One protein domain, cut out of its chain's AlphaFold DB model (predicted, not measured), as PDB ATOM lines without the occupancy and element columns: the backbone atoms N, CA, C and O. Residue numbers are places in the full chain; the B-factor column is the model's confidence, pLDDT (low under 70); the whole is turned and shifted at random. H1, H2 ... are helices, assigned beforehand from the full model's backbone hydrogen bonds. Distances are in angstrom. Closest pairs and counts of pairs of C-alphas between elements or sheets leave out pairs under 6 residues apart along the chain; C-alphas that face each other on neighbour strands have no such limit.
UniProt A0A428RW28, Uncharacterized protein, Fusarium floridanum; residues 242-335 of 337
ATOM      1  N   ARG A 242      25.470 -22.696  52.771       89.94
ATOM      2  CA  ARG A 242      24.128 -23.261  52.631       89.94
ATOM      3  C   ARG A 242      24.135 -24.782  52.786       89.94
ATOM      4  O   ARG A 242      25.062 -25.491  52.382       89.94
ATOM      5  N   ARG A 243      23.049 -25.312  53.351       89.56
ATOM      6  CA  ARG A 243      22.776 -26.751  53.464       89.56
ATOM      7  C   ARG A 243      21.761 -27.198  52.424       89.56
ATOM      8  O   ARG A 243      20.585 -26.870  52.535       89.56
ATOM      9  N   GLY A 244      22.163 -28.060  51.496       87.06
ATOM     10  CA  GLY A 244      21.267 -28.546  50.443       87.06
ATOM     11  C   GLY A 244      20.088 -29.397  50.924       87.06
ATOM     12  O   GLY A 244      19.169 -29.642  50.153       87.06
ATOM     13  N   PHE A 245      20.066 -29.827  52.192       90.62
ATOM     14  CA  PHE A 245      18.923 -30.536  52.778       90.62
ATOM     15  C   PHE A 245      17.756 -29.638  53.214       90.62
ATOM     16  O   PHE A 245      16.675 -30.179  53.483       90.62
ATOM     17  N   CYS A 246      17.981 -28.330  53.410       90.69
ATOM     18  CA  CYS A 246      16.990 -27.421  54.015       90.69
ATOM     19  C   CYS A 246      17.229 -25.914  53.794       90.69
ATOM     20  O   CYS A 246      16.563 -25.113  54.442       90.69
ATOM     21  N   ASP A 247      18.201 -25.526  52.968       88.81
ATOM     22  CA  ASP A 247      18.565 -24.134  52.657       88.81
ATOM     23  C   ASP A 247      19.097 -23.295  53.833       88.81
ATOM     24  O   ASP A 247      19.416 -22.118  53.668       88.81
ATOM     25  N   ALA A 248      19.247 -23.883  55.023       88.69
ATOM     26  CA  ALA A 248      19.791 -23.177  56.174       88.69
ATOM     27  C   ALA A 248      21.250 -22.757  55.931       88.69
ATOM     28  O   ALA A 248      22.052 -23.537  55.409       88.69
ATOM     29  N   HIS A 249      21.592 -21.541  56.354       89.25
ATOM     30  CA  HIS A 249      22.949 -21.008  56.333       89.25
ATOM     31  C   HIS A 249      23.566 -21.090  57.728       89.25
ATOM     32  O   HIS A 249      22.948 -20.664  58.701       89.25
ATOM     33  N   MET A 250      24.779 -21.632  57.811       86.69
ATOM     34  CA  MET A 250      25.554 -21.715  59.057       86.69
ATOM     35  C   MET A 250      26.862 -20.960  58.886       86.69
ATOM     36  O   MET A 250      27.387 -20.925  57.775       86.69
ATOM     37  N   HIS A 251      27.388 -20.392  59.972       83.88
ATOM     38  CA  HIS A 251      28.542 -19.485  59.927       83.88
ATOM     39  C   HIS A 251      29.829 -20.078  60.514       83.88
ATOM     40  O   HIS A 251      30.897 -19.484  60.369       83.88
ATOM     41  N   ASN A 252      29.760 -21.242  61.161       81.12
ATOM     42  CA  ASN A 252      30.937 -21.974  61.620       81.12
ATOM     43  C   ASN A 252      30.791 -23.477  61.385       81.12
ATOM     44  O   ASN A 252      29.689 -24.014  61.331       81.12
ATOM     45  N   TRP A 253      31.935 -24.146  61.258       75.94
ATOM     46  CA  TRP A 253      32.008 -25.540  60.835       75.94
ATOM     47  C   TRP A 253      31.380 -26.531  61.825       75.94
ATOM     48  O   TRP A 253      30.799 -27.528  61.403       75.94
ATOM     49  N   SER A 254      31.442 -26.251  63.129       77.56
ATOM     50  CA  SER A 254      30.850 -27.118  64.155       77.56
ATOM     51  C   SER A 254      29.327 -27.172  64.027       77.56
ATOM     52  O   SER A 254      28.754 -28.258  63.955       77.56
ATOM     53  N   GLU A 255      28.677 -26.013  63.875       82.44
ATOM     54  CA  GLU A 255      27.238 -25.935  63.599       82.44
ATOM     55  C   GLU A 255      26.866 -26.650  62.294       82.44
ATOM     56  O   GLU A 255      25.834 -27.321  62.222       82.44
ATOM     57  N   CYS A 256      27.717 -26.554  61.264       79.94
ATOM     58  CA  CYS A 256      27.523 -27.273  60.006       79.94
ATOM     59  C   CYS A 256      27.443 -28.788  60.226       79.94
ATOM     60  O   CYS A 256      26.515 -29.428  59.725       79.94
ATOM     61  N   ILE A 257      28.419 -29.349  60.948       79.62
ATOM     62  CA  ILE A 257      28.520 -30.790  61.207       79.62
ATOM     63  C   ILE A 257      27.305 -31.261  62.000       79.62
ATOM     64  O   ILE A 257      26.633 -32.206  61.580       79.62
ATOM     65  N   ASP A 258      26.994 -30.586  63.106       82.94
ATOM     66  CA  ASP A 258      25.900 -30.983  63.991       82.94
ATOM     67  C   ASP A 258      24.550 -30.954  63.268       82.94
ATOM     68  O   ASP A 258      23.760 -31.900  63.369       82.94
ATOM     69  N   HIS A 259      24.314 -29.912  62.468       87.12
ATOM     70  CA  HIS A 259      23.081 -29.763  61.709       87.12
ATOM     71  C   HIS A 259      22.942 -30.812  60.596       87.12
ATOM     72  O   HIS A 259      21.875 -31.405  60.422       87.12
ATOM     73  N   ILE A 260      24.012 -31.084  59.840       85.81
ATOM     74  CA  ILE A 260      24.010 -32.131  58.806       85.81
ATOM     75  C   ILE A 260      23.783 -33.507  59.441       85.81
ATOM     76  O   ILE A 260      22.969 -34.290  58.945       85.81
ATOM     77  N   ALA A 261      24.445 -33.789  60.567       84.38
ATOM     78  CA  ALA A 261      24.278 -35.040  61.295       84.38
ATOM     79  C   ALA A 261      22.823 -35.258  61.745       84.38
ATOM     80  O   ALA A 261      22.343 -36.391  61.737       84.38
ATOM     81  N   GLU A 262      22.086 -34.202  62.097       88.06
ATOM     82  CA  GLU A 262      20.661 -34.305  62.433       88.06
ATOM     83  C   GLU A 262      19.806 -34.803  61.253       88.06
ATOM     84  O   GLU A 262      18.926 -35.645  61.449       88.06
ATOM     85  N   HIS A 263      20.079 -34.350  60.025       90.62
ATOM     86  CA  HIS A 263      19.382 -34.839  58.825       90.62
ATOM     87  C   HIS A 263      19.649 -36.328  58.584       90.62
ATOM     88  O   HIS A 263      18.704 -37.079  58.334       90.62
ATOM     89  N   PHE A 264      20.900 -36.772  58.738       87.12
ATOM     90  CA  PHE A 264      21.256 -38.190  58.625       87.12
ATOM     91  C   PHE A 264      20.606 -39.046  59.715       87.12
ATOM     92  O   PHE A 264      20.061 -40.107  59.418       87.12
ATOM     93  N   ARG A 265      20.565 -38.571  60.968       86.56
ATOM     94  CA  ARG A 265      19.864 -39.267  62.065       86.56
ATOM     95  C   ARG A 265      18.361 -39.410  61.809       86.56
ATOM     96  O   ARG A 265      17.751 -40.354  62.296       86.56
ATOM     97  N   LYS A 266      17.769 -38.497  61.032       91.00
ATOM     98  CA  LYS A 266      16.372 -38.566  60.568       91.00
ATOM     99  C   LYS A 266      16.190 -39.419  59.303       91.00
ATOM    100  O   LYS A 266      15.090 -39.457  58.760       91.00
ATOM    101  N   GLY A 267      17.242 -40.092  58.836       88.75
ATOM    102  CA  GLY A 267      17.202 -41.010  57.698       88.75
ATOM    103  C   GLY A 267      17.352 -40.350  56.327       88.75
ATOM    104  O   GLY A 267      17.136 -41.020  55.321       88.75
ATOM    105  N   LYS A 268      17.714 -39.060  56.244       88.38
ATOM    106  CA  LYS A 268      18.068 -38.469  54.945       88.38
ATOM    107  C   LYS A 268      19.385 -39.063  54.446       88.38
ATOM    108  O   LYS A 268      20.306 -39.287  55.222       88.38
ATOM    109  N   MET A 269      19.477 -39.266  53.138       87.38
ATOM    110  CA  MET A 269      20.697 -39.677  52.434       87.38
ATOM    111  C   MET A 269      21.194 -38.538  51.539       87.38
ATOM    112  O   MET A 269      20.443 -37.602  51.275       87.38
ATOM    113  N   MET A 270      22.417 -38.630  51.007       86.31
ATOM    114  CA  MET A 270      22.970 -37.591  50.120       86.31
ATOM    115  C   MET A 270      22.105 -37.302  48.884       86.31
ATOM    116  O   MET A 270      22.094 -36.171  48.418       86.31
ATOM    117  N   GLY A 271      21.287 -38.256  48.420       84.81
ATOM    118  CA  GLY A 271      20.341 -38.032  47.315       84.81
ATOM    119  C   GLY A 271      19.223 -37.023  47.609       84.81
ATOM    120  O   GLY A 271      18.511 -36.619  46.700       84.81
ATOM    121  N   TYR A 272      19.055 -36.604  48.867       86.44
ATOM    122  CA  TYR A 272      18.127 -35.535  49.251       86.44
ATOM    123  C   TYR A 272      18.779 -34.145  49.224       86.44
ATOM    124  O   TYR A 272      18.102 -33.155  49.510       86.44
ATOM    125  N   TRP A 273      20.085 -34.058  48.960       89.06
ATOM    126  CA  TRP A 273      20.806 -32.794  48.899       89.06
ATOM    127  C   TRP A 273      20.513 -32.072  47.581       89.06
ATOM    128  O   TRP A 273      20.652 -32.657  46.511       89.06
ATOM    129  N   LYS A 274      20.152 -30.785  47.649       88.94
ATOM    130  CA  LYS A 274      19.908 -29.937  46.475       88.94
ATOM    131  C   LYS A 274      20.831 -28.728  46.425       88.94
ATOM    132  O   LYS A 274      20.965 -28.020  47.424       88.94
ATOM    133  N   GLY A 275      21.379 -28.437  45.249       86.56
ATOM    134  CA  GLY A 275      22.218 -27.264  44.992       86.56
ATOM    135  C   GLY A 275      23.581 -27.286  45.694       86.56
ATOM    136  O   GLY A 275      23.933 -28.235  46.396       86.56
ATOM    137  N   GLU A 276      24.344 -26.215  45.509       86.25
ATOM    138  CA  GLU A 276      25.703 -26.080  46.039       86.25
ATOM    139  C   GLU A 276      25.745 -25.674  47.522       86.25
ATOM    140  O   GLU A 276      24.731 -25.353  48.154       86.25
ATOM    141  N   HIS A 277      26.960 -25.665  48.069       85.38
ATOM    142  CA  HIS A 277      27.259 -25.126  49.395       85.38
ATOM    143  C   HIS A 277      27.124 -23.601  49.509       85.38
ATOM    144  O   HIS A 277      27.133 -23.104  50.631       85.38
ATOM    145  N   GLU A 278      27.032 -22.864  48.396       88.12
ATOM    146  CA  GLU A 278      26.972 -21.388  48.372       88.12
ATOM    147  C   GLU A 278      28.053 -20.732  49.248       88.12
ATOM    148  O   GLU A 278      27.793 -19.841  50.057       88.12
ATOM    149  N   PHE A 279      29.291 -21.214  49.118       86.56
ATOM    150  CA  PHE A 279      30.423 -20.576  49.774       86.56
ATOM    151  C   PHE A 279      30.610 -19.141  49.262       86.56
ATOM    152  O   PHE A 279      30.328 -18.826  48.106       86.56
ATOM    153  N   GLU A 280      31.152 -18.278  50.121       85.56
ATOM    154  CA  GLU A 280      31.692 -16.980  49.704       85.56
ATOM    155  C   GLU A 280      32.720 -17.174  48.580       85.56
ATOM    156  O   GLU A 280      33.459 -18.157  48.598       85.56
ATOM    157  N   SER A 281      32.803 -16.235  47.631       83.12
ATOM    158  CA  SER A 281      33.587 -16.398  46.393       83.12
ATOM    159  C   SER A 281      35.035 -16.836  46.630       83.12
ATOM    160  O   SER A 281      35.493 -17.783  46.007       83.12
ATOM    161  N   GLU A 282      35.722 -16.226  47.602       82.19
ATOM    162  CA  GLU A 282      37.110 -16.572  47.948       82.19
ATOM    163  C   GLU A 282      37.256 -18.036  48.397       82.19
ATOM    164  O   GLU A 282      38.273 -18.673  48.142       82.19
ATOM    165  N   LYS A 283      36.231 -18.590  49.054       81.69
ATOM    166  CA  LYS A 283      36.209 -19.985  49.513       81.69
ATOM    167  C   LYS A 283      35.711 -20.931  48.422       81.69
ATOM    168  O   LYS A 283      36.212 -22.048  48.340       81.69
ATOM    169  N   ALA A 284      34.765 -20.491  47.591       81.50
ATOM    170  CA  ALA A 284      34.282 -21.245  46.437       81.50
ATOM    171  C   ALA A 284      35.424 -21.529  45.447       81.50
ATOM    172  O   ALA A 284      35.579 -22.670  45.018       81.50
ATOM    173  N   ASP A 285      36.286 -20.538  45.195       81.06
ATOM    174  CA  ASP A 285      37.454 -20.665  44.314       81.06
ATOM    175  C   ASP A 285      38.424 -21.775  44.765       81.06
ATOM    176  O   ASP A 285      39.060 -22.428  43.939       81.06
ATOM    177  N   LEU A 286      38.513 -22.036  46.076       78.12
ATOM    178  CA  LEU A 286      39.377 -23.079  46.644       78.12
ATOM    179  C   LEU A 286      38.821 -24.499  46.473       78.12
ATOM    180  O   LEU A 286      39.557 -25.463  46.681       78.12
ATOM    181  N   VAL A 287      37.537 -24.639  46.133       76.88
ATOM    182  CA  VAL A 287      36.840 -25.931  46.029       76.88
ATOM    183  C   VAL A 287      36.215 -26.160  44.653       76.88
ATOM    184  O   VAL A 287      35.391 -27.054  44.504       76.88
ATOM    185  N   MET A 288      36.623 -25.398  43.634       74.12
ATOM    186  CA  MET A 288      36.101 -25.523  42.263       74.12
ATOM    187  C   MET A 288      36.314 -26.916  41.652       74.12
ATOM    188  O   MET A 288      35.520 -27.346  40.822       74.12
ATOM    189  N   ASP A 289      37.364 -27.618  42.081       71.56
ATOM    190  CA  ASP A 289      37.681 -28.980  41.635       71.56
ATOM    191  C   ASP A 289      37.103 -30.066  42.568       71.56
ATOM    192  O   ASP A 289      37.363 -31.256  42.376       71.56
ATOM    193  N   ALA A 290      36.354 -29.681  43.608       74.81
ATOM    194  CA  ALA A 290      35.692 -30.630  44.494       74.81
ATOM    195  C   ALA A 290      34.414 -31.173  43.845       74.81
ATOM    196  O   ALA A 290      33.719 -30.464  43.119       74.81
ATOM    197  N   ILE A 291      34.075 -32.427  44.148       78.94
ATOM    198  CA  ILE A 291      32.815 -33.020  43.697       78.94
ATOM    199  C   ILE A 291      31.655 -32.277  44.373       78.94
ATOM    200  O   ILE A 291      31.599 -32.239  45.609       78.94
ATOM    201  N   PRO A 292      30.719 -31.704  43.595       83.62
ATOM    202  CA  PRO A 292      29.549 -31.055  44.149       83.62
ATOM    203  C   PRO A 292      28.740 -32.001  45.044       83.62
ATOM    204  O   PRO A 292      28.525 -33.162  44.680       83.62
ATOM    205  N   PRO A 293      28.211 -31.538  46.188       84.00
ATOM    206  CA  PRO A 293      27.585 -32.429  47.165       84.00
ATOM    207  C   PRO A 293      26.372 -33.200  46.643       84.00
ATOM    208  O   PRO A 293      26.079 -34.293  47.123       84.00
ATOM    209  N   TYR A 294      25.662 -32.645  45.662       84.12
ATOM    210  CA  TYR A 294      24.525 -33.310  45.030       84.12
ATOM    211  C   TYR A 294      24.922 -34.453  44.093       84.12
ATOM    212  O   TYR A 294      24.092 -35.316  43.829       84.12
ATOM    213  N   LEU A 295      26.175 -34.504  43.630       83.19
ATOM    214  CA  LEU A 295      26.680 -35.614  42.820       83.19
ATOM    215  C   LEU A 295      27.190 -36.778  43.675       83.19
ATOM    216  O   LEU A 295      27.299 -37.888  43.168       83.19
ATOM    217  N   ILE A 296      27.431 -36.573  44.977       81.25
ATOM    218  CA  ILE A 296      27.986 -37.600  45.881       81.25
ATOM    219  C   ILE A 296      27.139 -38.879  45.885       81.25
ATOM    220  O   ILE A 296      27.667 -39.984  45.984       81.25
ATOM    221  N   LYS A 297      25.810 -38.755  45.786       80.50
ATOM    222  CA  LYS A 297      24.914 -39.919  45.741       80.50
ATOM    223  C   LYS A 297      25.096 -40.730  44.458       80.50
ATOM    224  O   LYS A 297      25.102 -41.954  44.512       80.50
ATOM    225  N   ASP A 298      25.257 -40.054  43.330       76.69
ATOM    226  CA  ASP A 298      25.463 -40.717  42.047       76.69
ATOM    227  C   ASP A 298      26.885 -41.293  41.948       76.69
ATOM    228  O   ASP A 298      27.058 -42.409  41.463       76.69
ATOM    229  N   GLU A 299      27.884 -40.613  42.519       73.19
ATOM    230  CA  GLU A 299      29.245 -41.141  42.678       73.19
ATOM    231  C   GLU A 299      29.263 -42.430  43.515       73.19
ATOM    232  O   GLU A 299      29.877 -43.422  43.121       73.19
ATOM    233  N   LEU A 300      28.532 -42.456  44.636       68.31
ATOM    234  CA  LEU A 300      28.383 -43.649  45.479       68.31
ATOM    235  C   LEU A 300      27.793 -44.842  44.708       68.31
ATOM    236  O   LEU A 300      28.145 -45.989  44.983       68.31
ATOM    237  N   GLU A 301      26.900 -44.578  43.755       68.62
ATOM    238  CA  GLU A 301      26.246 -45.584  42.910       68.62
ATOM    239  C   GLU A 301      27.076 -45.931  41.653       68.62
ATOM    240  O   GLU A 301      26.696 -46.817  40.880       68.62
ATOM    241  N   THR A 302      28.224 -45.275  41.440       66.75
ATOM    242  CA  THR A 302      29.037 -45.470  40.238       66.75
ATOM    243  C   THR A 302      29.868 -46.752  40.328       66.75
ATOM    244  O   THR A 302      30.647 -46.975  41.253       66.75
ATOM    245  N   VAL A 303      29.735 -47.615  39.317       54.53
ATOM    246  CA  VAL A 303      30.360 -48.954  39.280       54.53
ATOM    247  C   VAL A 303      31.883 -48.895  39.107       54.53
ATOM    248  O   VAL A 303      32.587 -49.850  39.451       54.53
ATOM    249  N   THR A 304      32.399 -47.786  38.573       57.12
ATOM    250  CA  THR A 304      33.826 -47.605  38.287       57.12
ATOM    251  C   THR A 304      34.369 -46.411  39.075       57.12
ATOM    252  O   THR A 304      33.951 -45.287  38.800       57.12
ATOM    253  N   PRO A 305      35.285 -46.616  40.038       54.78
ATOM    254  CA  PRO A 305      35.858 -45.517  40.805       54.78
ATOM    255  C   PRO A 305      36.795 -44.664  39.938       54.78
ATOM    256  O   PRO A 305      37.473 -45.177  39.045       54.78
ATOM    257  N   PHE A 306      36.857 -43.366  40.237       51.28
ATOM    258  CA  PHE A 306      37.799 -42.425  39.633       51.28
ATOM    259  C   PHE A 306      39.261 -42.773  39.997       51.28
ATOM    260  O   PHE A 306      39.586 -42.836  41.186       51.28
ATOM    261  N   PRO A 307      40.172 -42.964  39.021       49.75
ATOM    262  CA  PRO A 307      41.601 -43.091  39.286       49.75
ATOM    263  C   PRO A 307      42.292 -41.720  39.204       49.75
ATOM    264  O   PRO A 307      42.381 -41.106  38.142       49.75
ATOM    265  N   ALA A 308      42.845 -41.248  40.325       44.72
ATOM    266  CA  ALA A 308      43.544 -39.957  40.391       44.72
ATOM    267  C   ALA A 308      44.866 -39.912  39.593       44.72
ATOM    268  O   ALA A 308      45.383 -38.829  39.318       44.72
ATOM    269  N   THR A 309      45.419 -41.071  39.229       44.72
ATOM    270  CA  THR A 309      46.766 -41.219  38.657       44.72
ATOM    271  C   THR A 309      46.795 -41.432  37.141       44.72
ATOM    272  O   THR A 309      47.851 -41.245  36.542       44.72
ATOM    273  N   ASP A 310      45.664 -41.746  36.492       49.38
ATOM    274  CA  ASP A 310      45.618 -41.981  35.041       49.38
ATOM    275  C   ASP A 310      44.390 -41.335  34.370       49.38
ATOM    276  O   ASP A 310      43.256 -41.820  34.416       49.38
ATOM    277  N   ARG A 311      44.641 -40.216  33.681       49.56
ATOM    278  CA  ARG A 311      43.638 -39.469  32.903       49.56
ATOM    279  C   ARG A 311      43.339 -40.085  31.530       49.56
ATOM    280  O   ARG A 311      42.436 -39.609  30.847       49.56
ATOM    281  N   THR A 312      44.098 -41.094  31.106       50.97
ATOM    282  CA  THR A 312      44.008 -41.710  29.771       50.97
ATOM    283  C   THR A 312      43.209 -43.011  29.752       50.97
ATOM    284  O   THR A 312      42.818 -43.478  28.678       50.97
ATOM    285  N   MET A 313      42.899 -43.576  30.920       53.97
ATOM    286  CA  MET A 313      42.018 -44.733  31.012       53.97
ATOM    287  C   MET A 313      40.602 -44.413  30.501       53.97
ATOM    288  O   MET A 313      39.983 -43.418  30.882       53.97
ATOM    289  N   ARG A 314      40.034 -45.324  29.690       51.41
ATOM    290  CA  ARG A 314      38.630 -45.263  29.221       51.41
ATOM    291  C   ARG A 314      37.621 -45.114  30.365       51.41
ATOM    292  O   ARG A 314      36.557 -44.541  30.153       51.41
ATOM    293  N   THR A 315      37.955 -45.619  31.550       56.81
ATOM    294  CA  THR A 315      37.132 -45.553  32.761       56.81
ATOM    295  C   THR A 315      36.987 -44.125  33.288       56.81
ATOM    296  O   THR A 315      35.886 -43.737  33.655       56.81
ATOM    297  N   THR A 316      38.043 -43.307  33.235       57.66
ATOM    298  CA  THR A 316      38.011 -41.894  33.652       57.66
ATOM    299  C   THR A 316      37.111 -41.067  32.735       57.66
ATOM    300  O   THR A 316      36.299 -40.275  33.205       57.66
ATOM    301  N   THR A 317      37.188 -41.277  31.415       62.78
ATOM    302  CA  THR A 317      36.305 -40.594  30.453       62.78
ATOM    303  C   THR A 317      34.840 -41.009  30.618       62.78
ATOM    304  O   THR A 317      33.956 -40.162  30.515       62.78
ATOM    305  N   GLN A 318      34.573 -42.290  30.892       63.22
ATOM    306  CA  GLN A 318      33.221 -42.778  31.185       63.22
ATOM    307  C   GLN A 318      32.671 -42.176  32.481       63.22
ATOM    308  O   GLN A 318      31.561 -41.658  32.470       63.22
ATOM    309  N   HIS A 319      33.476 -42.153  33.545       66.69
ATOM    310  CA  HIS A 319      33.104 -41.571  34.834       66.69
ATOM    311  C   HIS A 319      32.776 -40.073  34.725       66.69
ATOM    312  O   HIS A 319      31.738 -39.629  35.201       66.69
ATOM    313  N   ILE A 320      33.604 -39.293  34.016       69.44
ATOM    314  CA  ILE A 320      33.322 -37.870  33.752       69.44
ATOM    315  C   ILE A 320      32.017 -37.704  32.957       69.44
ATOM    316  O   ILE A 320      31.227 -36.805  33.242       69.44
ATOM    317  N   GLY A 321      31.762 -38.578  31.976       71.12
ATOM    318  CA  GLY A 321      30.506 -38.577  31.224       71.12
ATOM    319  C   GLY A 321      29.280 -38.862  32.100       71.12
ATOM    320  O   GLY A 321      28.260 -38.193  31.960       71.12
ATOM    321  N   GLU A 322      29.383 -39.814  33.025       70.56
ATOM    322  CA  GLU A 322      28.321 -40.151  33.980       70.56
ATOM    323  C   GLU A 322      28.056 -39.009  34.971       70.56
ATOM    324  O   GLU A 322      26.894 -38.664  35.193       70.56
ATOM    325  N   LEU A 323      29.108 -38.354  35.482       74.00
ATOM    326  CA  LEU A 323      28.985 -37.158  36.325       74.00
ATOM    327  C   LEU A 323      28.285 -36.009  35.589       74.00
ATOM    328  O   LEU A 323      27.425 -35.348  36.169       74.00
ATOM    329  N   GLN A 324      28.592 -35.793  34.306       77.62
ATOM    330  CA  GLN A 324      27.916 -34.766  33.510       77.62
ATOM    331  C   GLN A 324      26.422 -35.079  33.336       77.62
ATOM    332  O   GLN A 324      25.584 -34.197  33.510       77.62
ATOM    333  N   ILE A 325      26.071 -36.336  33.044       79.25
ATOM    334  CA  ILE A 325      24.671 -36.774  32.911       79.25
ATOM    335  C   ILE A 325      23.916 -36.614  34.238       79.25
ATOM    336  O   ILE A 325      22.773 -36.155  34.253       79.25
ATOM    337  N   SER A 326      24.549 -36.995  35.348       79.19
ATOM    338  CA  SER A 326      24.016 -36.850  36.705       79.19
ATOM    339  C   SER A 326      23.782 -35.379  37.070       79.19
ATOM    340  O   SER A 326      22.714 -35.034  37.587       79.19
ATOM    341  N   SER A 327      24.732 -34.506  36.728       80.94
ATOM    342  CA  SER A 327      24.622 -33.061  36.927       80.94
ATOM    343  C   SER A 327      23.455 -32.477  36.134       80.94
ATOM    344  O   SER A 327      22.549 -31.885  36.720       80.94
ATOM    345  N   ASP A 328      23.384 -32.754  34.829       82.19
ATOM    346  CA  ASP A 328      22.291 -32.287  33.972       82.19
ATOM    347  C   ASP A 328      20.919 -32.776  34.473       82.19
ATOM    348  O   ASP A 328      19.940 -32.026  34.461       82.19
ATOM    349  N   ARG A 329      20.829 -34.032  34.934       80.88
ATOM    350  CA  ARG A 329      19.600 -34.594  35.517       80.88
ATOM    351  C   ARG A 329      19.198 -33.852  36.790       80.88
ATOM    352  O   ARG A 329      18.048 -33.436  36.896       80.88
ATOM    353  N   SER A 330      20.135 -33.672  37.717       79.69
ATOM    354  CA  SER A 330      19.893 -32.997  38.999       79.69
ATOM    355  C   SER A 330      19.417 -31.559  38.785       79.69
ATOM    356  O   SER A 330      18.440 -31.125  39.388       79.69
ATOM    357  N   MET A 331      20.047 -30.844  37.853       79.50
ATOM    358  CA  MET A 331      19.686 -29.470  37.511       79.50
ATOM    359  C   MET A 331      18.286 -29.358  36.884       79.50
ATOM    360  O   MET A 331      17.549 -28.420  37.196       79.50
ATOM    361  N   ARG A 332      17.885 -30.326  36.045       80.88
ATOM    362  CA  ARG A 332      16.523 -30.399  35.480       80.88
ATOM    363  C   ARG A 332      15.468 -30.699  36.537       80.88
ATOM    364  O   ARG A 332      14.397 -30.108  36.508       80.88
ATOM    365  N   GLU A 333      15.753 -31.598  37.477       80.25
ATOM    366  CA  GLU A 333      14.834 -31.924  38.578       80.25
ATOM    367  C   GLU A 333      14.555 -30.730  39.505       80.25
ATOM    368  O   GLU A 333      13.602 -30.763  40.289       80.25
ATOM    369  N   TRP A 334      15.392 -29.692  39.453       78.19
ATOM    370  CA  TRP A 334      15.260 -28.479  40.260       78.19
ATOM    371  C   TRP A 334      14.829 -27.252  39.449       78.19
ATOM    372  O   TRP A 334      14.906 -26.142  39.968       78.19
ATOM    373  N   ASP A 335      14.381 -27.439  38.203       75.44
ATOM    374  CA  ASP A 335      13.932 -26.368  37.301       75.44
ATOM    375  C   ASP A 335      15.004 -25.286  37.027       75.44
ATOM    376  O   ASP A 335      14.681 -24.111  36.841       75.44
TER     377      ASP A 335
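AT A GLANCE: This is residues 242 to 335 of the 337 residues of an uncharacterized protein of Fusarium floridanum (UniProt A0A428RW28). Four helices, of which H1 and H2 touch no other helix, are strung on a looping chain: H1 and the long H4 lie on opposite sides of a middle of loops, made by residues 270 to 278 and 288 to 295. H2 lies off to another side of these loops, the short H3 lies between them and H4, and residues 309 to 314 stick out at the start of H4. The printed part has 94 residues, with four named helices in the order H1, H2, H3, H4 and no named strand; the class is all helix, though under half of the residues, 45, are in named elements. The whole is only just compact, close to loose, with a radius of gyration of the C-alphas of 14.9 A and spans of 41 by 31 by 26 A.

HOW THE PARTS SIT: H1, residues 253 to 265, touches no helix. H2, residues 281 to 287, also touches no helix. H3, residues 296 to 300, only just touches H4, residues 314 to 333, with 3 pairs of C-alphas within 8 A. The closest C-alphas of this pair are those of Asp 298 and Ser 326, 6.8 A apart, and H4 touches H3 with residues 323 to 326 alone. In H1, H3 and H4 every O i to N i+4 pair is within hydrogen-bond range; in H2 it is 1 of 3, beside 3 of 4 O i to N i+3 pairs.

IN THESE COORDINATES: H1 begins at C-alpha 253 (32.008, -25.540, 60.835) and is 18.4 A long. H2 is 10.1 A long and H3 6.1 A. H4, 28.8 A long, ends at C-alpha 333 (14.834, -31.924, 38.578).

THE WHOLE: The two C-alphas farthest apart are those of Lys 266 and Thr 312, 41.5 A. The printed part has no cut. The links H1 to H2 and H3 to H4 are long, and H2 to H3 is short. The mean pLDDT of the printed part is 77.0; residues 300 to 320 are under 70.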